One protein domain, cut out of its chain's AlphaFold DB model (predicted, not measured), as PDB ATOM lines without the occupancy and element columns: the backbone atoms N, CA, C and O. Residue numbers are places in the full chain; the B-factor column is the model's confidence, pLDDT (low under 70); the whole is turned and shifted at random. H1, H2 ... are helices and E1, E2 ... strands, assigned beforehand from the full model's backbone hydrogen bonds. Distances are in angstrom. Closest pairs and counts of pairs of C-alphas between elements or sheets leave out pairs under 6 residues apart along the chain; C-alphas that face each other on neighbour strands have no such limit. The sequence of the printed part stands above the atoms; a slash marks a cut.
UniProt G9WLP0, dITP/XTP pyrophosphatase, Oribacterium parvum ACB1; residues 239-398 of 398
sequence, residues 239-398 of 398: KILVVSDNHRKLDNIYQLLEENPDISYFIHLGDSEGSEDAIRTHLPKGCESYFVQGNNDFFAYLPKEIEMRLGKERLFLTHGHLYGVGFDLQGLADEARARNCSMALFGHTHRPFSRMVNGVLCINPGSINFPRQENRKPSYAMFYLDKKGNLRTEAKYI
ATOM      1  N   LYS A 239     126.629 131.345 162.250       97.00
ATOM      2  CA  LYS A 239     126.264 132.762 162.161       97.00
ATOM      3  C   LYS A 239     124.783 132.954 162.454       97.00
ATOM      4  O   LYS A 239     123.951 132.155 162.021       97.00
ATOM      5  N   ILE A 240     124.465 134.008 163.186       98.25
ATOM      6  CA  ILE A 240     123.113 134.370 163.593       98.25
ATOM      7  C   ILE A 240     122.902 135.831 163.212       98.25
ATOM      8  O   ILE A 240     123.568 136.718 163.750       98.25
ATOM      9  N   LEU A 241     121.990 136.068 162.275       98.50
ATOM     10  CA  LEU A 241     121.628 137.407 161.831       98.50
ATOM     11  C   LEU A 241     120.484 137.932 162.699       98.50
ATOM     12  O   LEU A 241     119.430 137.302 162.780       98.50
ATOM     13  N   VAL A 242     120.695 139.076 163.346       98.69
ATOM     14  CA  VAL A 242     119.705 139.737 164.202       98.69
ATOM     15  C   VAL A 242     119.366 141.102 163.614       98.69
ATOM     16  O   VAL A 242     120.239 141.958 163.462       98.69
ATOM     17  N   VAL A 243     118.091 141.311 163.306       98.62
ATOM     18  CA  VAL A 243     117.553 142.528 162.686       98.62
ATOM     19  C   VAL A 243     116.298 142.998 163.425       98.62
ATOM     20  O   VAL A 243     115.752 142.280 164.264       98.62
ATOM     21  N   SER A 244     115.852 144.217 163.135       97.88
ATOM     22  CA  SER A 244     114.638 144.812 163.697       97.88
ATOM     23  C   SER A 244     114.136 145.946 162.800       97.88
ATOM     24  O   SER A 244     114.919 146.514 162.025       97.88
ATOM     25  N   ASP A 245     112.859 146.302 162.956       96.50
ATOM     26  CA  ASP A 245     112.272 147.548 162.451       96.50
ATOM     27  C   ASP A 245     112.414 147.699 160.924       96.50
ATOM     28  O   ASP A 245     112.941 148.702 160.419       96.50
ATOM     29  N   ASN A 246     111.993 146.675 160.168       94.94
ATOM     30  CA  ASN A 246     112.007 146.742 158.709       94.94
ATOM     31  C   ASN A 246     110.766 147.449 158.134       94.94
ATOM     32  O   ASN A 246     110.866 147.972 157.022       94.94
ATOM     33  N   HIS A 247     109.644 147.515 158.866       91.62
ATOM     34  CA  HIS A 247     108.401 148.208 158.484       91.62
ATOM     35  C   HIS A 247     107.988 147.936 157.025       91.62
ATOM     36  O   HIS A 247     107.893 148.844 156.193       91.62
ATOM     37  N   ARG A 248     107.830 146.649 156.679       90.56
ATOM     38  CA  ARG A 248     107.498 146.124 155.332       90.56
ATOM     39  C   ARG A 248     108.521 146.352 154.219       90.56
ATOM     40  O   ARG A 248     108.349 145.797 153.136       90.56
ATOM     41  N   LYS A 249     109.581 147.132 154.435       90.31
ATOM     42  CA  LYS A 249     110.640 147.325 153.436       90.31
ATOM     43  C   LYS A 249     111.604 146.141 153.487       90.31
ATOM     44  O   LYS A 249     112.139 145.825 154.551       90.31
ATOM     45  N   LEU A 250     111.804 145.480 152.350       95.56
ATOM     46  CA  LEU A 250     112.533 144.206 152.278       95.56
ATOM     47  C   LEU A 250     113.888 144.295 151.573       95.56
ATOM     48  O   LEU A 250     114.689 143.386 151.750       95.56
ATOM     49  N   ASP A 251     114.189 145.386 150.868       93.81
ATOM     50  CA  ASP A 251     115.416 145.519 150.070       93.81
ATOM     51  C   ASP A 251     116.684 145.260 150.900       93.81
ATOM     52  O   ASP A 251     117.491 144.397 150.561       93.81
ATOM     53  N   ASN A 252     116.809 145.922 152.055       95.94
ATOM     54  CA  ASN A 252     117.950 145.728 152.953       95.94
ATOM     55  C   ASN A 252     117.975 144.328 153.583       95.94
ATOM     56  O   ASN A 252     119.047 143.782 153.823       95.94
ATOM     57  N   ILE A 253     116.811 143.723 153.853       97.19
ATOM     58  CA  ILE A 253     116.750 142.351 154.372       97.19
ATOM     59  C   ILE A 253     117.287 141.384 153.316       97.19
ATOM     60  O   ILE A 253     118.141 140.560 153.628       97.19
ATOM     61  N   TYR A 254     116.822 141.501 152.074       96.50
ATOM     62  CA  TYR A 254     117.255 140.640 150.978       96.50
ATOM     63  C   TYR A 254     118.740 140.810 150.677       96.50
ATOM     64  O   TYR A 254     119.441 139.803 150.605       96.50
ATOM     65  N   GLN A 255     119.242 142.047 150.645       96.12
ATOM     66  CA  GLN A 255     120.676 142.307 150.530       96.12
ATOM     67  C   GLN A 255     121.470 141.585 151.635       96.12
ATOM     68  O   GLN A 255     122.440 140.889 151.345       96.12
ATOM     69  N   LEU A 256     121.045 141.683 152.902       96.94
ATOM     70  CA  LEU A 256     121.740 141.000 153.997       96.94
ATOM     71  C   LEU A 256     121.693 139.474 153.878       96.94
ATOM     72  O   LEU A 256     122.669 138.817 154.245       96.94
ATOM     73  N   LEU A 257     120.588 138.901 153.400       96.50
ATOM     74  CA  LEU A 257     120.470 137.455 153.193       96.50
ATOM     75  C   LEU A 257     121.360 136.972 152.038       96.50
ATOM     76  O   LEU A 257     121.972 135.911 152.155       96.50
ATOM     77  N   GLU A 258     121.489 137.760 150.968       93.94
ATOM     78  CA  GLU A 258     122.407 137.489 149.855       93.94
ATOM     79  C   GLU A 258     123.878 137.569 150.286       93.94
ATOM     80  O   GLU A 258     124.683 136.713 149.915       93.94
ATOM     81  N   GLU A 259     124.232 138.559 151.108       94.12
ATOM     82  CA  GLU A 259     125.588 138.735 151.645       94.12
ATOM     83  C   GLU A 259     125.951 137.699 152.722       94.12
ATOM     84  O   GLU A 259     127.132 137.444 152.975       94.12
ATOM     85  N   ASN A 260     124.951 137.084 153.361       94.25
ATOM     86  CA  ASN A 260     125.133 136.121 154.447       94.25
ATOM     87  C   ASN A 260     124.393 134.795 154.171       94.25
ATOM     88  O   ASN A 260     123.541 134.384 154.965       94.25
ATOM     89  N   PRO A 261     124.741 134.064 153.092       94.00
ATOM     90  CA  PRO A 261     124.029 132.850 152.686       94.00
ATOM     91  C   PRO A 261     124.248 131.664 153.643       94.00
ATOM     92  O   PRO A 261     123.594 130.631 153.512       94.00
ATOM     93  N   ASP A 262     125.182 131.786 154.590       93.19
ATOM     94  CA  ASP A 262     125.592 130.746 155.535       93.19
ATOM     95  C   ASP A 262     125.057 130.950 156.966       93.19
ATOM     96  O   ASP A 262     125.509 130.282 157.903       93.19
ATOM     97  N   ILE A 263     124.086 131.851 157.166       96.88
ATOM     98  CA  ILE A 263     123.436 132.016 158.474       96.88
ATOM     99  C   ILE A 263     122.665 130.758 158.876       96.88
ATOM    100  O   ILE A 263     121.970 130.129 158.082       96.88
ATOM    101  N   SER A 264     122.795 130.391 160.147       96.75
ATOM    102  CA  SER A 264     122.076 129.268 160.757       96.75
ATOM    103  C   SER A 264     120.805 129.715 161.478       96.75
ATOM    104  O   SER A 264     119.892 128.915 161.652       96.75
ATOM    105  N   TYR A 265     120.771 130.974 161.919       97.88
ATOM    106  CA  TYR A 265     119.645 131.562 162.629       97.88
ATOM    107  C   TYR A 265     119.352 132.963 162.098       97.88
ATOM    108  O   TYR A 265     120.275 133.735 161.825       97.88
ATOM    109  N   PHE A 266     118.070 133.300 162.040       98.56
ATOM    110  CA  PHE A 266     117.567 134.633 161.747       98.56
ATOM    111  C   PHE A 266     116.621 135.082 162.864       98.56
ATOM    112  O   PHE A 266     115.644 134.403 163.172       98.56
ATOM    113  N   ILE A 267     116.906 136.218 163.491       98.75
ATOM    114  CA  ILE A 267     116.091 136.776 164.573       98.75
ATOM    115  C   ILE A 267     115.596 138.154 164.140       98.75
ATOM    116  O   ILE A 267     116.404 139.047 163.894       98.75
ATOM    117  N   HIS A 268     114.275 138.330 164.088       98.56
ATOM    118  CA  HIS A 268     113.621 139.614 163.861       98.56
ATOM    119  C   HIS A 268     112.993 140.119 165.158       98.56
ATOM    120  O   HIS A 268     112.085 139.485 165.700       98.56
ATOM    121  N   LEU A 269     113.452 141.268 165.654       98.56
ATOM    122  CA  LEU A 269     113.024 141.827 166.940       98.56
ATOM    123  C   LEU A 269     111.748 142.684 166.854       98.56
ATOM    124  O   LEU A 269     111.509 143.512 167.722       98.56
ATOM    125  N   GLY A 270     110.905 142.441 165.849       96.88
ATOM    126  CA  GLY A 270     109.581 143.054 165.664       96.88
ATOM    127  C   GLY A 270     109.540 144.253 164.725       96.88
ATOM    128  O   GLY A 270     110.571 144.673 164.200       96.88
ATOM    129  N   ASP A 271     108.324 144.745 164.494       96.69
ATOM    130  CA  ASP A 271     107.982 145.763 163.493       96.69
ATOM    131  C   ASP A 271     108.308 145.297 162.062       96.69
ATOM    132  O   ASP A 271     108.926 145.999 161.253       96.69
ATOM    133  N   SER A 272     107.890 144.063 161.756       93.75
ATOM    134  CA  SER A 272     107.923 143.486 160.404       93.75
ATOM    135  C   SER A 272     106.653 143.723 159.595       93.75
ATOM    136  O   SER A 272     106.678 143.641 158.363       93.75
ATOM    137  N   GLU A 273     105.567 144.092 160.262       89.88
ATOM    138  CA  GLU A 273     104.304 144.577 159.722       89.88
ATOM    139  C   GLU A 273     103.646 143.637 158.694       89.88
ATOM    140  O   GLU A 273     103.019 144.096 157.732       89.88
ATOM    141  N   GLY A 274     103.749 142.320 158.885       86.25
ATOM    142  CA  GLY A 274     103.149 141.327 157.984       86.25
ATOM    143  C   GLY A 274     104.085 140.835 156.876       86.25
ATOM    144  O   GLY A 274     103.633 140.176 155.940       86.25
ATOM    145  N   SER A 275     105.376 141.180 156.929       92.62
ATOM    146  CA  SER A 275     106.376 140.737 155.943       92.62
ATOM    147  C   SER A 275     107.102 139.438 156.323       92.62
ATOM    148  O   SER A 275     108.015 139.006 155.621       92.62
ATOM    149  N   GLU A 276     106.692 138.771 157.403       94.81
ATOM    150  CA  GLU A 276     107.405 137.635 157.993       94.81
ATOM    151  C   GLU A 276     107.454 136.432 157.048       94.81
ATOM    152  O   GLU A 276     108.518 135.839 156.870       94.81
ATOM    153  N   ASP A 277     106.340 136.095 156.393       92.25
ATOM    154  CA  ASP A 277     106.275 134.971 155.446       92.25
ATOM    155  C   ASP A 277     107.136 135.218 154.199       92.25
ATOM    156  O   ASP A 277     107.805 134.305 153.697       92.25
ATOM    157  N   ALA A 278     107.186 136.469 153.732       93.88
ATOM    158  CA  ALA A 278     108.058 136.869 152.633       93.88
ATOM    159  C   ALA A 278     109.532 136.702 153.027       93.88
ATOM    160  O   ALA A 278     110.297 136.089 152.282       93.88
ATOM    161  N   ILE A 279     109.916 137.156 154.225       96.88
ATOM    162  CA  ILE A 279     111.278 136.985 154.750       96.88
ATOM    163  C   ILE A 279     111.614 135.497 154.887       96.88
ATOM    164  O   ILE A 279     112.648 135.063 154.382       96.88
ATOM    165  N   ARG A 280     110.733 134.690 155.501       96.06
ATOM    166  CA  ARG A 280     110.946 133.245 155.705       96.06
ATOM    167  C   ARG A 280     111.200 132.496 154.400       96.06
ATOM    168  O   ARG A 280     112.034 131.596 154.381       96.06
ATOM    169  N   THR A 281     110.526 132.888 153.322       95.19
ATOM    170  CA  THR A 281     110.693 132.276 151.993       95.19
ATOM    171  C   THR A 281     112.075 132.549 151.384       95.19
ATOM    172  O   THR A 281     112.564 131.737 150.602       95.19
ATOM    173  N   HIS A 282     112.728 133.650 151.766       96.19
ATOM    174  CA  HIS A 282     114.058 134.034 151.277       96.19
ATOM    175  C   HIS A 282     115.202 133.578 152.195       96.19
ATOM    176  O   HIS A 282     116.371 133.788 151.871       96.19
ATOM    177  N   LEU A 283     114.903 132.952 153.339       97.06
ATOM    178  CA  LEU A 283     115.938 132.467 154.247       97.06
ATOM    179  C   LEU A 283     116.729 131.300 153.634       97.06
ATOM    180  O   LEU A 283     116.148 130.446 152.955       97.06
ATOM    181  N   PRO A 284     118.037 131.187 153.938       94.44
ATOM    182  CA  PRO A 284     118.823 130.030 153.540       94.44
ATOM    183  C   PRO A 284     118.199 128.719 154.022       94.44
ATOM    184  O   PRO A 284     117.634 128.623 155.116       94.44
ATOM    185  N   LYS A 285     118.334 127.666 153.213       91.31
ATOM    186  CA  LYS A 285     117.783 126.349 153.539       91.31
ATOM    187  C   LYS A 285     118.355 125.838 154.867       91.31
ATOM    188  O   LYS A 285     119.561 125.661 154.999       91.31
ATOM    189  N   GLY A 286     117.470 125.530 155.816       91.00
ATOM    190  CA  GLY A 286     117.849 125.049 157.149       91.00
ATOM    191  C   GLY A 286     118.157 126.154 158.163       91.00
ATOM    192  O   GLY A 286     118.527 125.828 159.287       91.00
ATOM    193  N   CYS A 287     117.987 127.429 157.798       96.69
ATOM    194  CA  CYS A 287     118.045 128.547 158.735       96.69
ATOM    195  C   CYS A 287     116.802 128.546 159.642       96.69
ATOM    196  O   CYS A 287     115.666 128.606 159.166       96.69
ATOM    197  N   GLU A 288     117.011 128.475 160.956       97.00
ATOM    198  CA  GLU A 288     115.938 128.641 161.938       97.00
ATOM    199  C   GLU A 288     115.581 130.122 162.082       97.00
ATOM    200  O   GLU A 288     116.470 130.972 162.101       97.00
ATOM    201  N   SER A 289     114.296 130.456 162.226       97.69
ATOM    202  CA  SER A 289     113.884 131.859 162.324       97.69
ATOM    203  C   SER A 289     112.868 132.171 163.411       97.69
ATOM    204  O   SER A 289     111.827 131.520 163.533       97.69
ATOM    205  N   TYR A 290     113.162 133.240 164.149       98.38
ATOM    206  CA  TYR A 290     112.409 133.731 165.297       98.38
ATOM    207  C   TYR A 290     111.955 135.164 165.025       98.38
ATOM    208  O   TYR A 290     112.757 136.002 164.621       98.38
ATOM    209  N   PHE A 291     110.673 135.439 165.250       98.38
ATOM    210  CA  PHE A 291     110.061 136.752 165.055       98.38
ATOM    211  C   PHE A 291     109.272 137.085 166.315       98.38
ATOM    212  O   PHE A 291     108.466 136.262 166.755       98.38
ATOM    213  N   VAL A 292     109.511 138.258 166.892       97.88
ATOM    214  CA  VAL A 292     108.726 138.778 168.021       97.88
ATOM    215  C   VAL A 292     107.819 139.905 167.551       97.88
ATOM    216  O   VAL A 292     108.142 140.587 166.587       97.88
ATOM    217  N   GLN A 293     106.691 140.100 168.225       96.88
ATOM    218  CA  GLN A 293     105.729 141.149 167.899       96.88
ATOM    219  C   GLN A 293     106.232 142.528 168.353       96.88
ATOM    220  O   GLN A 293     106.500 142.741 169.540       96.88
ATOM    221  N   GLY A 294     106.311 143.472 167.420       93.88
ATOM    222  CA  GLY A 294     106.508 144.895 167.673       93.88
ATOM    223  C   GLY A 294     105.202 145.680 167.787       93.88
ATOM    224  O   GLY A 294     104.107 145.145 167.608       93.88
ATOM    225  N   ASN A 295     105.301 146.957 168.157       91.06
ATOM    226  CA  ASN A 295     104.128 147.814 168.367       91.06
ATOM    227  C   ASN A 295     103.457 148.275 167.064       91.06
ATOM    228  O   ASN A 295     102.387 148.873 167.149       91.06
ATOM    229  N   ASN A 296     104.030 147.973 165.895       85.38
ATOM    230  CA  ASN A 296     103.410 148.199 164.584       85.38
ATOM    231  C   ASN A 296     102.860 146.919 163.941       85.38
ATOM    232  O   ASN A 296     102.179 146.968 162.916       85.38
ATOM    233  N   ASP A 297     103.043 145.767 164.584       88.06
ATOM    234  CA  ASP A 297     102.595 144.461 164.098       88.06
ATOM    235  C   ASP A 297     101.121 144.171 164.468       88.06
ATOM    236  O   ASP A 297     100.777 143.072 164.914       88.06
ATOM    237  N   PHE A 298     100.229 145.159 164.285       69.94
ATOM    238  CA  PHE A 298      98.829 145.166 164.763       69.94
ATOM    239  C   PHE A 298      97.983 143.958 164.323       69.94
ATOM    240  O   PHE A 298      96.992 143.623 164.975       69.94
ATOM    241  N   PHE A 299      98.361 143.311 163.218       73.19
ATOM    242  CA  PHE A 299      97.638 142.186 162.616       73.19
ATOM    243  C   PHE A 299      98.482 140.913 162.491       73.19
ATOM    244  O   PHE A 299      98.025 139.936 161.899       73.19
ATOM    245  N   ALA A 300      99.703 140.911 163.029       76.75
ATOM    246  CA  ALA A 300     100.557 139.733 163.006       76.75
ATOM    247  C   ALA A 300     100.286 138.860 164.240       76.75
ATOM    248  O   ALA A 300     100.237 139.346 165.371       76.75
ATOM    249  N   TYR A 301     100.156 137.549 164.034       85.56
ATOM    250  CA  TYR A 301     100.056 136.569 165.118       85.56
ATOM    251  C   TYR A 301     101.456 136.119 165.545       85.56
ATOM    252  O   TYR A 301     101.859 134.979 165.317       85.56
ATOM    253  N   LEU A 302     102.215 137.045 166.131       93.00
ATOM    254  CA  LEU A 302     103.576 136.808 166.607       93.00
ATOM    255  C   LEU A 302     103.628 136.764 168.141       93.00
ATOM    256  O   LEU A 302     102.852 137.452 168.809       93.00
ATOM    257  N   PRO A 303     104.543 135.979 168.733       95.88
ATOM    258  CA  PRO A 303     104.775 136.027 170.169       95.88
ATOM    259  C   PRO A 303     105.369 137.386 170.564       95.88
ATOM    260  O   PRO A 303     106.293 137.880 169.926       95.88
ATOM    261  N   LYS A 304     104.883 137.987 171.653       95.44
ATOM    262  CA  LYS A 304     105.451 139.238 172.204       95.44
ATOM    263  C   LYS A 304     106.875 139.049 172.735       95.44
ATOM    264  O   LYS A 304     107.679 139.982 172.762       95.44
ATOM    265  N   GLU A 305     107.151 137.832 173.186       98.12
ATOM    266  CA  GLU A 305     108.367 137.438 173.876       98.12
ATOM    267  C   GLU A 305     108.741 136.014 173.481       98.12
ATOM    268  O   GLU A 305     107.875 135.144 173.371       98.12
ATOM    269  N   ILE A 306     110.033 135.769 173.299       98.50
ATOM    270  CA  ILE A 306     110.585 134.435 173.073       98.50
ATOM    271  C   ILE A 306     111.758 134.240 174.027       98.50
ATOM    272  O   ILE A 306     112.633 135.095 174.136       98.50
ATOM    273  N   GLU A 307     111.815 133.082 174.673       98.25
ATOM    274  CA  GLU A 307     113.016 132.618 175.357       98.25
ATOM    275  C   GLU A 307     113.686 131.541 174.516       98.25
ATOM    276  O   GLU A 307     113.044 130.581 174.087       98.25
ATOM    277  N   MET A 308     114.988 131.678 174.289       96.81
ATOM    278  CA  MET A 308     115.747 130.677 173.547       96.81
ATOM    279  C   MET A 308     117.132 130.459 174.140       96.81
ATOM    280  O   MET A 308     117.660 131.291 174.881       96.81
ATOM    281  N   ARG A 309     117.740 129.323 173.804       96.31
ATOM    282  CA  ARG A 309     119.111 129.006 174.198       96.31
ATOM    283  C   ARG A 309     120.015 129.031 172.978       96.31
ATOM    284  O   ARG A 309     119.729 128.358 171.991       96.31
ATOM    285  N   LEU A 310     121.117 129.766 173.071       94.50
ATOM    286  CA  LEU A 310     122.122 129.846 172.019       94.50
ATOM    287  C   LEU A 310     123.498 129.554 172.622       94.50
ATOM    288  O   LEU A 310     124.118 130.398 173.265       94.50
ATOM    289  N   GLY A 311     123.951 128.308 172.463       94.00
ATOM    290  CA  GLY A 311     125.144 127.817 173.148       94.00
ATOM    291  C   GLY A 311     124.965 127.812 174.666       94.00
ATOM    292  O   GLY A 311     124.050 127.178 175.199       94.00
ATOM    293  N   LYS A 312     125.863 128.505 175.367       94.88
ATOM    294  CA  LYS A 312     125.810 128.664 176.825       94.88
ATOM    295  C   LYS A 312     124.816 129.732 177.273       94.88
ATOM    296  O   LYS A 312     124.352 129.661 178.407       94.88
ATOM    297  N   GLU A 313     124.467 130.659 176.387       97.06
ATOM    298  CA  GLU A 313     123.641 131.814 176.714       97.06
ATOM    299  C   GLU A 313     122.149 131.483 176.636       97.06
ATOM    300  O   GLU A 313     121.698 130.711 175.778       97.06
ATOM    301  N   ARG A 314     121.369 132.095 177.531       98.19
ATOM    302  CA  ARG A 314     119.904 132.070 177.487       98.19
ATOM    303  C   ARG A 314     119.426 133.479 177.166       98.19
ATOM    304  O   ARG A 314     119.743 134.426 177.883       98.19
ATOM    305  N   LEU A 315     118.715 133.603 176.056       98.50
ATOM    306  CA  LEU A 315     118.316 134.867 175.459       98.50
ATOM    307  C   LEU A 315     116.838 135.112 175.743       98.50
ATOM    308  O   LEU A 315     116.014 134.212 175.572       98.50
ATOM    309  N   PHE A 316     116.528 136.342 176.130       98.75
ATOM    310  CA  PHE A 316     115.184 136.897 176.157       98.75
ATOM    311  C   PHE A 316     115.012 137.810 174.942       98.75
ATOM    312  O   PHE A 316     115.737 138.793 174.806       98.75
ATOM    313  N   LEU A 317     114.105 137.469 174.032       98.75
ATOM    314  CA  LEU A 317     113.810 138.251 172.834       98.75
ATOM    315  C   LEU A 317     112.474 138.960 173.030       98.75
ATOM    316  O   LEU A 317     111.480 138.325 173.380       98.75
ATOM    317  N   THR A 318     112.427 140.252 172.747       98.56
ATOM    318  CA  THR A 318     111.192 141.043 172.726       98.56
ATOM    319  C   THR A 318     111.374 142.216 171.772       98.56
ATOM    320  O   THR A 318     112.498 142.536 171.408       98.56
ATOM    321  N   HIS A 319     110.309 142.902 171.373       98.06
ATOM    322  CA  HIS A 319     110.489 144.205 170.737       98.06
ATOM    323  C   HIS A 319     110.899 145.282 171.753       98.06
ATOM    324  O   HIS A 319     111.655 146.189 171.427       98.06
ATOM    325  N   GLY A 320     110.477 145.155 173.016       95.38
ATOM    326  CA  GLY A 320     110.890 146.041 174.112       95.38
ATOM    327  C   GLY A 320     109.926 147.190 174.433       95.38
ATOM    328  O   GLY A 320     110.036 147.779 175.507       95.38
ATOM    329  N   HIS A 321     108.928 147.476 173.588       92.06
ATOM    330  CA  HIS A 321     107.926 148.533 173.835       92.06
ATOM    331  C   HIS A 321     107.100 148.308 175.118       92.06
ATOM    332  O   HIS A 321     106.650 149.258 175.759       92.06
ATOM    333  N   LEU A 322     106.936 147.051 175.539       90.56
ATOM    334  CA  LEU A 322     106.276 146.686 176.798       90.56
ATOM    335  C   LEU A 322     107.129 146.995 178.036       90.56
ATOM    336  O   LEU A 322     106.590 147.122 179.130       90.56
ATOM    337  N   TYR A 323     108.441 147.159 177.850       92.56
ATOM    338  CA  TYR A 323     109.435 147.347 178.907       92.56
ATOM    339  C   TYR A 323     109.950 148.786 179.005       92.56
ATOM    340  O   TYR A 323     110.865 149.057 179.777       92.56
ATOM    341  N   GLY A 324     109.392 149.716 178.220       86.81
ATOM    342  CA  GLY A 324     109.780 151.126 178.272       86.81
ATOM    343  C   GLY A 324     111.215 151.394 177.805       86.81
ATOM    344  O   GLY A 324     111.815 152.376 178.236       86.81
ATOM    345  N   VAL A 325     111.758 150.561 176.905       90.56
ATOM    346  CA  VAL A 325     113.160 150.637 176.436       90.56
ATOM    347  C   VAL A 325     113.539 151.959 175.755       90.56
ATOM    348  O   VAL A 325     114.721 152.257 175.603       90.56
ATOM    349  N   GLY A 326     112.554 152.777 175.366       84.12
ATOM    350  CA  GLY A 326     112.768 154.152 174.902       84.12
ATOM    351  C   GLY A 326     113.216 155.130 176.003       84.12
ATOM    352  O   GLY A 326     113.758 156.192 175.688       84.12
ATOM    353  N   PHE A 327     113.026 154.776 177.279       78.38
ATOM    354  CA  PHE A 327     113.410 155.576 178.448       78.38
ATOM    355  C   PHE A 327     114.677 155.039 179.107       78.38
ATOM    356  O   PHE A 327     115.679 155.749 179.194       78.38
ATOM    357  N   ASP A 328     114.632 153.790 179.566       88.19
ATOM    358  CA  ASP A 328     115.751 153.077 180.175       88.19
ATOM    359  C   ASP A 328     115.604 151.561 179.967       88.19
ATOM    360  O   ASP A 328     114.630 151.092 179.390       88.19
ATOM    361  N   LEU A 329     116.605 150.790 180.397       94.81
ATOM    362  CA  LEU A 329     116.649 149.334 180.206       94.81
ATOM    363  C   LEU A 329     116.473 148.541 181.506       94.81
ATOM    364  O   LEU A 329     116.696 147.332 181.499       94.81
ATOM    365  N   GLN A 330     116.113 149.189 182.619       92.75
ATOM    366  CA  GLN A 330     116.026 148.517 183.920       92.75
ATOM    367  C   GLN A 330     114.933 147.448 183.901       92.75
ATOM    368  O   GLN A 330     115.222 146.287 184.170       92.75
ATOM    369  N   GLY A 331     113.721 147.806 183.462       93.81
ATOM    370  CA  GLY A 331     112.598 146.865 183.393       93.81
ATOM    371  C   GLY A 331     112.874 145.661 182.487       93.81
ATOM    372  O   GLY A 331     112.574 144.530 182.855       93.81
ATOM    373  N   LEU A 332     113.512 145.886 181.331       97.81
ATOM    374  CA  LEU A 332     113.910 144.805 180.423       97.81
ATOM    375  C   LEU A 332     114.947 143.870 181.067       97.81
ATOM    376  O   LEU A 332     114.838 142.649 180.962       97.81
ATOM    377  N   ALA A 333     115.975 144.443 181.696       97.75
ATOM    378  CA  ALA A 333     117.045 143.674 182.317       97.75
ATOM    379  C   ALA A 333     116.550 142.878 183.531       97.75
ATOM    380  O   ALA A 333     116.934 141.720 183.696       97.75
ATOM    381  N   ASP A 334     115.683 143.469 184.350       96.56
ATOM    382  CA  ASP A 334     115.114 142.818 185.528       96.56
ATOM    383  C   ASP A 334     114.223 141.634 185.131       96.56
ATOM    384  O   ASP A 334     114.353 140.554 185.713       96.56
ATOM    385  N   GLU A 335     113.405 141.785 184.084       98.00
ATOM    386  CA  GLU A 335     112.585 140.689 183.558       98.00
ATOM    387  C   GLU A 335     113.445 139.550 182.995       98.00
ATOM    388  O   GLU A 335     113.266 138.382 183.350       98.00
ATOM    389  N   ALA A 336     114.433 139.876 182.155       98.12
ATOM    390  CA  ALA A 336     115.353 138.879 181.614       98.12
ATOM    391  C   ALA A 336     116.083 138.129 182.742       98.12
ATOM    392  O   ALA A 336     116.199 136.900 182.713       98.12
ATOM    393  N   ARG A 337     116.515 138.848 183.782       97.31
ATOM    394  CA  ARG A 337     117.163 138.261 184.955       97.31
ATOM    395  C   ARG A 337     116.220 137.347 185.735       97.31
ATOM    396  O   ARG A 337     116.642 136.254 186.114       97.31
ATOM    397  N   ALA A 338     114.965 137.744 185.942       97.44
ATOM    398  CA  ALA A 338     113.952 136.919 186.605       97.44
ATOM    399  C   ALA A 338     113.717 135.589 185.862       97.44
ATOM    400  O   ALA A 338     113.491 134.551 186.488       97.44
ATOM    401  N   ARG A 339     113.876 135.592 184.533       97.62
ATOM    402  CA  ARG A 339     113.795 134.403 183.665       97.62
ATOM    403  C   ARG A 339     115.106 133.618 183.548       97.62
ATOM    404  O   ARG A 339     115.165 132.599 182.860       97.62
ATOM    405  N   ASN A 340     116.150 134.027 184.271       97.44
ATOM    406  CA  ASN A 340     117.505 133.473 184.192       97.44
ATOM    407  C   ASN A 340     118.120 133.576 182.782       97.44
ATOM    408  O   ASN A 340     118.886 132.704 182.365       97.44
ATOM    409  N   CYS A 341     117.773 134.626 182.039       98.25
ATOM    410  CA  CYS A 341     118.404 134.974 180.774       98.25
ATOM    411  C   CYS A 341     119.649 135.828 181.037       98.25
ATOM    412  O   CYS A 341     119.611 136.806 181.781       98.25
ATOM    413  N   SER A 342     120.765 135.458 180.414       97.94
ATOM    414  CA  SER A 342     122.021 136.213 180.461       97.94
ATOM    415  C   SER A 342     122.039 137.366 179.457       97.94
ATOM    416  O   SER A 342     122.818 138.311 179.601       97.94
ATOM    417  N   MET A 343     121.167 137.310 178.446       98.50
ATOM    418  CA  MET A 343     121.069 138.303 177.382       98.50
ATOM    419  C   MET A 343     119.617 138.691 177.117       98.50
ATOM    420  O   MET A 343     118.734 137.832 177.133       98.50
ATOM    421  N   ALA A 344     119.388 139.965 176.807       98.56
ATOM    422  CA  ALA A 344     118.105 140.482 176.343       98.56
ATOM    423  C   ALA A 344     118.292 141.179 174.993       98.56
ATOM    424  O   ALA A 344     119.050 142.144 174.891       98.56
ATOM    425  N   LEU A 345     117.624 140.690 173.954       98.69
ATOM    426  CA  LEU A 345     117.633 141.289 172.623       98.69
ATOM    427  C   LEU A 345     116.323 142.049 172.424       98.69
ATOM    428  O   LEU A 345     115.248 141.489 172.650       98.69
ATOM    429  N   PHE A 346     116.424 143.312 172.010       98.62
ATOM    430  CA  PHE A 346     115.266 144.185 171.834       98.62
ATOM    431  C   PHE A 346     115.343 145.093 170.602       98.62
ATOM    432  O   PHE A 346     116.430 145.485 170.186       98.62
ATOM    433  N   GLY A 347     114.182 145.425 170.035       97.25
ATOM    434  CA  GLY A 347     113.993 146.382 168.937       97.25
ATOM    435  C   GLY A 347     113.595 147.776 169.438       97.25
ATOM    436  O   GLY A 347     114.138 148.260 170.436       97.25
ATOM    437  N   HIS A 348     112.648 148.436 168.769       95.38
ATOM    438  CA  HIS A 348     111.923 149.635 169.224       95.38
ATOM    439  C   HIS A 348     112.682 150.967 169.199       95.38
ATOM    440  O   HIS A 348     112.167 151.978 168.740       95.38
ATOM    441  N   THR A 349     113.923 151.032 169.686       91.94
ATOM    442  CA  THR A 349     114.625 152.333 169.778       91.94
ATOM    443  C   THR A 349     115.236 152.794 168.452       91.94
ATOM    444  O   THR A 349     115.625 153.960 168.328       91.94
ATOM    445  N   HIS A 350     115.352 151.883 167.477       95.38
ATOM    446  CA  HIS A 350     116.013 152.078 166.182       95.38
ATOM    447  C   HIS A 350     117.480 152.543 166.293       95.38
ATOM    448  O   HIS A 350     118.043 153.103 165.348       95.38
ATOM    449  N   ARG A 351     118.113 152.356 167.456       94.19
ATOM    450  CA  ARG A 351     119.495 152.756 167.728       94.19
ATOM    451  C   ARG A 351     120.287 151.523 168.153       94.19
ATOM    452  O   ARG A 351     119.875 150.861 169.105       94.19
ATOM    453  N   PRO A 352     121.428 151.223 167.509       96.06
ATOM    454  CA  PRO A 352     122.259 150.115 167.938       96.06
ATOM    455  C   PRO A 352     122.739 150.352 169.372       96.06
ATOM    456  O   PRO A 352     123.226 151.432 169.721       96.06
ATOM    457  N   PHE A 353     122.595 149.331 170.208       94.44
ATOM    458  CA  PHE A 353     122.940 149.365 171.622       94.44
ATOM    459  C   PHE A 353     123.528 148.017 172.033       94.44
ATOM    460  O   PHE A 353     123.033 146.974 171.623       94.44
ATOM    461  N   SER A 354     124.576 148.021 172.853       96.56
ATOM    462  CA  SER A 354     125.111 146.800 173.463       96.56
ATOM    463  C   SER A 354     125.848 147.150 174.748       96.56
ATOM    464  O   SER A 354     126.948 147.707 174.699       96.56
ATOM    465  N   ARG A 355     125.215 146.911 175.903       95.50
ATOM    466  CA  ARG A 355     125.811 147.128 177.234       95.50
ATOM    467  C   ARG A 355     125.202 146.195 178.275       95.50
ATOM    468  O   ARG A 355     124.055 145.775 178.157       95.50
ATOM    469  N   MET A 356     125.969 145.946 179.335       97.00
ATOM    470  CA  MET A 356     125.481 145.272 180.536       97.00
ATOM    471  C   MET A 356     124.565 146.198 181.342       97.00
ATOM    472  O   MET A 356     124.960 147.315 181.683       97.00
ATOM    473  N   VAL A 357     123.379 145.710 181.694       95.75
ATOM    474  CA  VAL A 357     122.410 146.367 182.579       95.75
ATOM    475  C   VAL A 357     121.954 145.329 183.594       95.75
ATOM    476  O   VAL A 357     121.531 144.247 183.211       95.75
ATOM    477  N   ASN A 358     122.123 145.602 184.889       92.25
ATOM    478  CA  ASN A 358     121.769 144.680 185.979       92.25
ATOM    479  C   ASN A 358     122.217 143.225 185.740       92.25
ATOM    480  O   ASN A 358     121.480 142.280 186.007       92.25
ATOM    481  N   GLY A 359     123.439 143.026 185.234       93.69
ATOM    482  CA  GLY A 359     123.998 141.693 184.981       93.69
ATOM    483  C   GLY A 359     123.436 140.955 183.759       93.69
ATOM    484  O   GLY A 359     123.810 139.804 183.559       93.69
ATOM    485  N   VAL A 360     122.612 141.605 182.936       98.12
ATOM    486  CA  VAL A 360     122.122 141.104 181.644       98.12
ATOM    487  C   VAL A 360     122.769 141.906 180.515       98.12
ATOM    488  O   VAL A 360     122.848 143.133 180.584       98.12
ATOM    489  N   LEU A 361     123.247 141.232 179.468       98.12
ATOM    490  CA  LEU A 361     123.727 141.903 178.261       98.12
ATOM    491  C   LEU A 361     122.527 142.297 177.391       98.12
ATOM    492  O   LEU A 361     121.918 141.447 176.740       98.12
ATOM    493  N   CYS A 362     122.183 143.584 177.386       98.38
ATOM    494  CA  CYS A 362     121.092 144.119 176.576       98.38
ATOM    495  C   CYS A 362     121.620 144.555 175.207       98.38
ATOM    496  O   CYS A 362     122.544 145.372 175.137       98.38
ATOM    497  N   ILE A 363     121.023 144.041 174.129       98.56
ATOM    498  CA  ILE A 363     121.439 144.302 172.748       98.56
ATOM    499  C   ILE A 363     120.253 144.771 171.908       98.56
ATOM    500  O   ILE A 363     119.229 144.100 171.835       98.56
ATOM    501  N   ASN A 364     120.443 145.894 171.220       98.44
ATOM    502  CA  ASN A 364     119.576 146.375 170.156       98.44
ATOM    503  C   ASN A 364     120.380 146.399 168.848       98.44
ATOM    504  O   ASN A 364     121.432 147.046 168.824       98.44
ATOM    505  N   PRO A 365     119.943 145.721 167.771       98.19
ATOM    506  CA  PRO A 365     120.628 145.769 166.478       98.19
ATOM    507  C   PRO A 365     120.502 147.144 165.789       98.19
ATOM    508  O   PRO A 365     121.198 147.417 164.812       98.19
ATOM    509  N   GLY A 366     119.655 148.030 166.314       97.25
ATOM    510  CA  GLY A 366     119.170 149.238 165.664       97.25
ATOM    511  C   GLY A 366     118.074 148.907 164.657       97.25
ATOM    512  O   GLY A 366     117.456 147.852 164.741       97.25
ATOM    513  N   SER A 367     117.834 149.817 163.715       97.12
ATOM    514  CA  SER A 367     116.842 149.610 162.659       97.12
ATOM    515  C   SER A 367     117.520 149.410 161.313       97.12
ATOM    516  O   SER A 367     118.427 150.164 160.936       97.12
ATOM    517  N   ILE A 368     117.030 148.421 160.567       95.94
ATOM    518  CA  ILE A 368     117.517 148.123 159.223       95.94
ATOM    519  C   ILE A 368     116.955 149.085 158.162       95.94
ATOM    520  O   ILE A 368     117.499 149.163 157.069       95.94
ATOM    521  N   ASN A 369     115.898 149.851 158.453       92.44
ATOM    522  CA  ASN A 369     115.294 150.768 157.471       92.44
ATOM    523  C   ASN A 369     115.058 152.193 157.986       92.44
ATOM    524  O   ASN A 369     114.959 153.125 157.188       92.44
ATOM    525  N   PHE A 370     114.997 152.385 159.300       90.31
ATOM    526  CA  PHE A 370     114.690 153.662 159.945       90.31
ATOM    527  C   PHE A 370     115.682 153.972 161.082       90.31
ATOM    528  O   PHE A 370     115.255 154.253 162.203       90.31
ATOM    529  N   PRO A 371     117.007 153.921 160.837       92.81
ATOM    530  CA  PRO A 371     118.037 154.122 161.859       92.81
ATOM    531  C   PRO A 371     117.947 155.507 162.505       92.81
ATOM    532  O   PRO A 371     117.719 156.511 161.827       92.81
ATOM    533  N   ARG A 372     118.172 155.590 163.821       84.94
ATOM    534  CA  ARG A 372     118.042 156.845 164.595       84.94
ATOM    535  C   ARG A 372     119.315 157.329 165.278       84.94
ATOM    536  O   ARG A 372     119.309 158.392 165.896       84.94
ATOM    537  N   GLN A 373     120.410 156.592 165.168       88.56
ATOM    538  CA  GLN A 373     121.743 157.069 165.526       88.56
ATOM    539  C   GLN A 373     122.162 158.265 164.655       88.56
ATOM    540  O   GLN A 373     121.617 158.485 163.576       88.56
ATOM    541  N   GLU A 374     123.154 159.021 165.122       80.12
ATOM    542  CA  GLU A 374     123.598 160.293 164.528       80.12
ATOM    543  C   GLU A 374     123.916 160.204 163.026       80.12
ATOM    544  O   GLU A 374     123.546 161.091 162.266       80.12
ATOM    545  N   ASN A 375     124.528 159.104 162.574       86.88
ATOM    546  CA  ASN A 375     124.891 158.914 161.167       86.88
ATOM    547  C   ASN A 375     123.755 158.368 160.284       86.88
ATOM    548  O   ASN A 375     123.973 158.208 159.085       86.88
ATOM    549  N   ARG A 376     122.587 158.044 160.865       88.75
ATOM    550  CA  ARG A 376     121.410 157.473 160.182       88.75
ATOM    551  C   ARG A 376     121.751 156.285 159.263       88.75
ATOM    552  O   ARG A 376     121.066 156.064 158.271       88.75
ATOM    553  N   LYS A 377     122.807 155.524 159.578       94.12
ATOM    554  CA  LYS A 377     123.183 154.327 158.814       94.12
ATOM    555  C   LYS A 377     122.348 153.136 159.264       94.12
ATOM    556  O   LYS A 377     122.341 152.888 160.469       94.12
ATOM    557  N   PRO A 378     121.693 152.391 158.361       96.75
ATOM    558  CA  PRO A 378     121.025 151.151 158.729       96.75
ATOM    559  C   PRO A 378     121.971 150.226 159.482       96.75
ATOM    560  O   PRO A 378     123.160 150.153 159.162       96.75
ATOM    561  N   SER A 379     121.461 149.549 160.502       97.69
ATOM    562  CA  SER A 379     122.277 148.671 161.330       97.69
ATOM    563  C   SER A 379     121.577 147.359 161.631       97.69
ATOM    564  O   SER A 379     120.352 147.255 161.610       97.69
ATOM    565  N   TYR A 380     122.395 146.354 161.901       98.44
ATOM    566  CA  TYR A 380     121.982 145.029 162.330       98.44
ATOM    567  C   TYR A 380     123.026 144.477 163.305       98.44
ATOM    568  O   TYR A 380     124.084 145.081 163.508       98.44
ATOM    569  N   ALA A 381     122.764 143.321 163.911       98.19
ATOM    570  CA  ALA A 381     123.772 142.620 164.693       98.19
ATOM    571  C   ALA A 381     124.071 141.240 164.103       98.19
ATOM    572  O   ALA A 381     123.171 140.511 163.687       98.19
ATOM    573  N   MET A 382     125.353 140.886 164.080       98.06
ATOM    574  CA  MET A 382     125.819 139.553 163.722       98.06
ATOM    575  C   MET A 382     126.359 138.861 164.961       98.06
ATOM    576  O   MET A 382     127.183 139.399 165.703       98.06
ATOM    577  N   PHE A 383     125.853 137.665 165.197       97.62
ATOM    578  CA  PHE A 383     126.206 136.830 166.326       97.62
ATOM    579  C   PHE A 383     126.955 135.610 165.784       97.62
ATOM    580  O   PHE A 383     126.561 135.014 164.782       97.62
ATOM    581  N   TYR A 384     128.043 135.248 166.447       96.69
ATOM    582  CA  TYR A 384     128.932 134.165 166.056       96.69
ATOM    583  C   TYR A 384     129.015 133.170 167.206       96.69
ATOM    584  O   TYR A 384     129.444 133.524 168.307       96.69
ATOM    585  N   LEU A 385     128.556 131.947 166.959       95.44
ATOM    586  CA  LEU A 385     128.546 130.869 167.937       95.44
ATOM    587  C   LEU A 385     129.644 129.860 167.600       95.44
ATOM    588  O   LEU A 385     129.581 129.168 166.576       95.44
ATOM    589  N   ASP A 386     130.626 129.753 168.492       93.31
ATOM    590  CA  ASP A 386     131.720 128.802 168.347       93.31
ATOM    591  C   ASP A 386     131.300 127.366 168.725       93.31
ATOM    592  O   ASP A 386     130.254 127.105 169.329       93.31
ATOM    593  N   LYS A 387     132.156 126.389 168.405       90.06
ATOM    594  CA  LYS A 387     131.918 124.966 168.721       90.06
ATOM    595  C   LYS A 387     131.898 124.654 170.222       90.06
ATOM    596  O   LYS A 387     131.422 123.591 170.611       90.06
ATOM    597  N   LYS A 388     132.438 125.538 171.064       90.44
ATOM    598  CA  LYS A 388     132.438 125.412 172.531       90.44
ATOM    599  C   LYS A 388     131.183 126.037 173.154       90.44
ATOM    600  O   LYS A 388     131.038 125.992 174.376       90.44
ATOM    601  N   GLY A 389     130.289 126.598 172.338       90.62
ATOM    602  CA  GLY A 389     129.053 127.238 172.763       90.62
ATOM    603  C   GLY A 389     129.232 128.671 173.269       90.62
ATOM    604  O   GLY A 389     128.330 129.163 173.945       90.62
ATOM    605  N   ASN A 390     130.370 129.320 173.003       92.88
ATOM    606  CA  ASN A 390     130.583 130.725 173.345       92.88
ATOM    607  C   ASN A 390     130.041 131.624 172.231       92.88
ATOM    608  O   ASN A 390     130.179 131.308 171.047       92.88
ATOM    609  N   LEU A 391     129.455 132.751 172.628       94.19
ATOM    610  CA  LEU A 391     128.806 133.686 171.723       94.19
ATOM    611  C   LEU A 391     129.591 134.995 171.648       94.19
ATOM    612  O   LEU A 391     129.942 135.585 172.668       94.19
ATOM    613  N   ARG A 392     129.831 135.463 170.426       94.56
ATOM    614  CA  ARG A 392     130.427 136.767 170.138       94.56
ATOM    615  C   ARG A 392     129.442 137.594 169.329       94.56
ATOM    616  O   ARG A 392     128.839 137.080 168.395       94.56
ATOM    617  N   THR A 393     129.283 138.865 169.673       94.62
ATOM    618  CA  THR A 393     128.302 139.753 169.033       94.62
ATOM    619  C   THR A 393     128.990 140.954 168.408       94.62
ATOM    620  O   THR A 393     129.834 141.579 169.049       94.62
ATOM    621  N   GLU A 394     128.584 141.326 167.203       95.69
ATOM    622  CA  GLU A 394     129.060 142.516 166.507       95.69
ATOM    623  C   GLU A 394     127.885 143.351 166.005       95.69
ATOM    624  O   GLU A 394     126.966 142.819 165.388       95.69
ATOM    625  N   ALA A 395     127.942 144.667 166.214       94.38
ATOM    626  CA  ALA A 395     127.074 145.599 165.503       94.38
ATOM    627  C   ALA A 395     127.649 145.851 164.104       94.38
ATOM    628  O   ALA A 395     128.830 146.179 163.957       94.38
ATOM    629  N   LYS A 396     126.811 145.707 163.085       96.81
ATOM    630  CA  LYS A 396     127.143 145.901 161.676       96.81
ATOM    631  C   LYS A 396     126.245 146.979 161.078       96.81
ATOM    632  O   LYS A 396     125.213 147.331 161.649       96.81
ATOM    633  N   TYR A 397     126.660 147.513 159.938       95.62
ATOM    634  CA  TYR A 397     125.977 148.599 159.243       95.62
ATOM    635  C   TYR A 397     125.926 148.294 157.749       95.62
ATOM    636  O   TYR A 397     126.830 147.616 157.255       95.62
ATOM    637  N   ILE A 398     124.891 148.796 157.077       91.25
ATOM    638  CA  ILE A 398     124.746 148.771 155.611       91.25
ATOM    639  C   ILE A 398     125.324 150.064 155.031       91.25
ATOM    640  O   ILE A 398     125.122 151.143 155.650       91.25
TER     641      ILE A 398
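AT A GLANCE: This is residues 239 to 398 of the 398 residues of the protein "dITP/XTP pyrophosphatase" of Oribacterium parvum ACB1 (UniProt G9WLP0). Two twisted sheets of five strands each lie face to face as a sandwich, their strands crossed at 37 degrees, with helices on the outside of both. H3 covers the outer side of the sheet E4 E5 E6 E8 E7, while H1 is over the outer side of the sheet E3 E2 E1 E9 E10 and H2 only grazes that sheet. The printed part has 160 residues with three named helices and ten named strands, in the order E1 H1 E2 H2 E3 E4 E5 H3 E6 E7 E8 E9 E10; both sheets are mixed and the class is mixed, helices and strands. The whole is compact and rounded, with a radius of gyration of the C-alphas of 14.3 A and spans of 36 by 36 by 34 A.

IN THESE COORDINATES: Find C-alpha 239 at (126.264, 132.762, 162.161), where E1 begins, residues 239 to 243. Its sheet also holds E2, residues 263 to 268, E3, 288 to 291, E9, 379 to 385 and 20.0 A long, and E10, 391 to 397 and 19.7 A long, which ends at C-alpha 397, (125.977, 148.599, 159.243). The other sheet holds E4, residues 305 to 310, E5, 313 to 318, E6, 343 to 346, E7, 352 to 357, and E8, 360 to 365. Look for the helices at H1, residues 251 to 259 and 12.3 A long, H2, 276 to 282, and H3, 330 to 338 and 12.1 A long, beginning at C-alpha 330, (116.026, 148.517, 183.920).

HOW THE PARTS SIT: Begin at E1, parallel to E2, with N 241 and O 265 2.9 A apart, and antiparallel to E9, with N 240 and O 383 at 2.8 A. In the other sheet, E6 is parallel to E5, N 345 and O 316 at 2.8 A, and to E8, N 363 and O 344 at 2.8 A. E4 and E5, E7 and E8, and E9 and E10 are hairpins. Between the sheets, the closest C-alphas of E8 and E9 are those of Pro 365 and Tyr 380, 4.4 A apart. H3 lies over E6 and E8 at a height over the sheet of 8.1 A, slantwise to the strands. H1 only just lies over E1, with 3 of its C-alphas falling on it. H1 and H2 touch at Tyr 254 and His 282, their closest C-alphas, 7.3 A apart. E1, H1, E2, then E2, H2, E3, and E5, H3, E6 are strand-helix-strand units, two parallel neighbour strands with a helix between, each with a right-handed crossover. In H1, H2 and H3 every O i to N i+4 pair is within hydrogen-bond range.

THE WHOLE: The C-alphas of Phe 299 and Lys 388, the two farthest apart, are 39.9 A from each other. The printed part has no cut and ends at the chain's last residue, 398. The links E3 to E4, E5 to H3 and E8 to E9 are long. The mean pLDDT of the printed part is 94.5, and residue 298 alone is under 70.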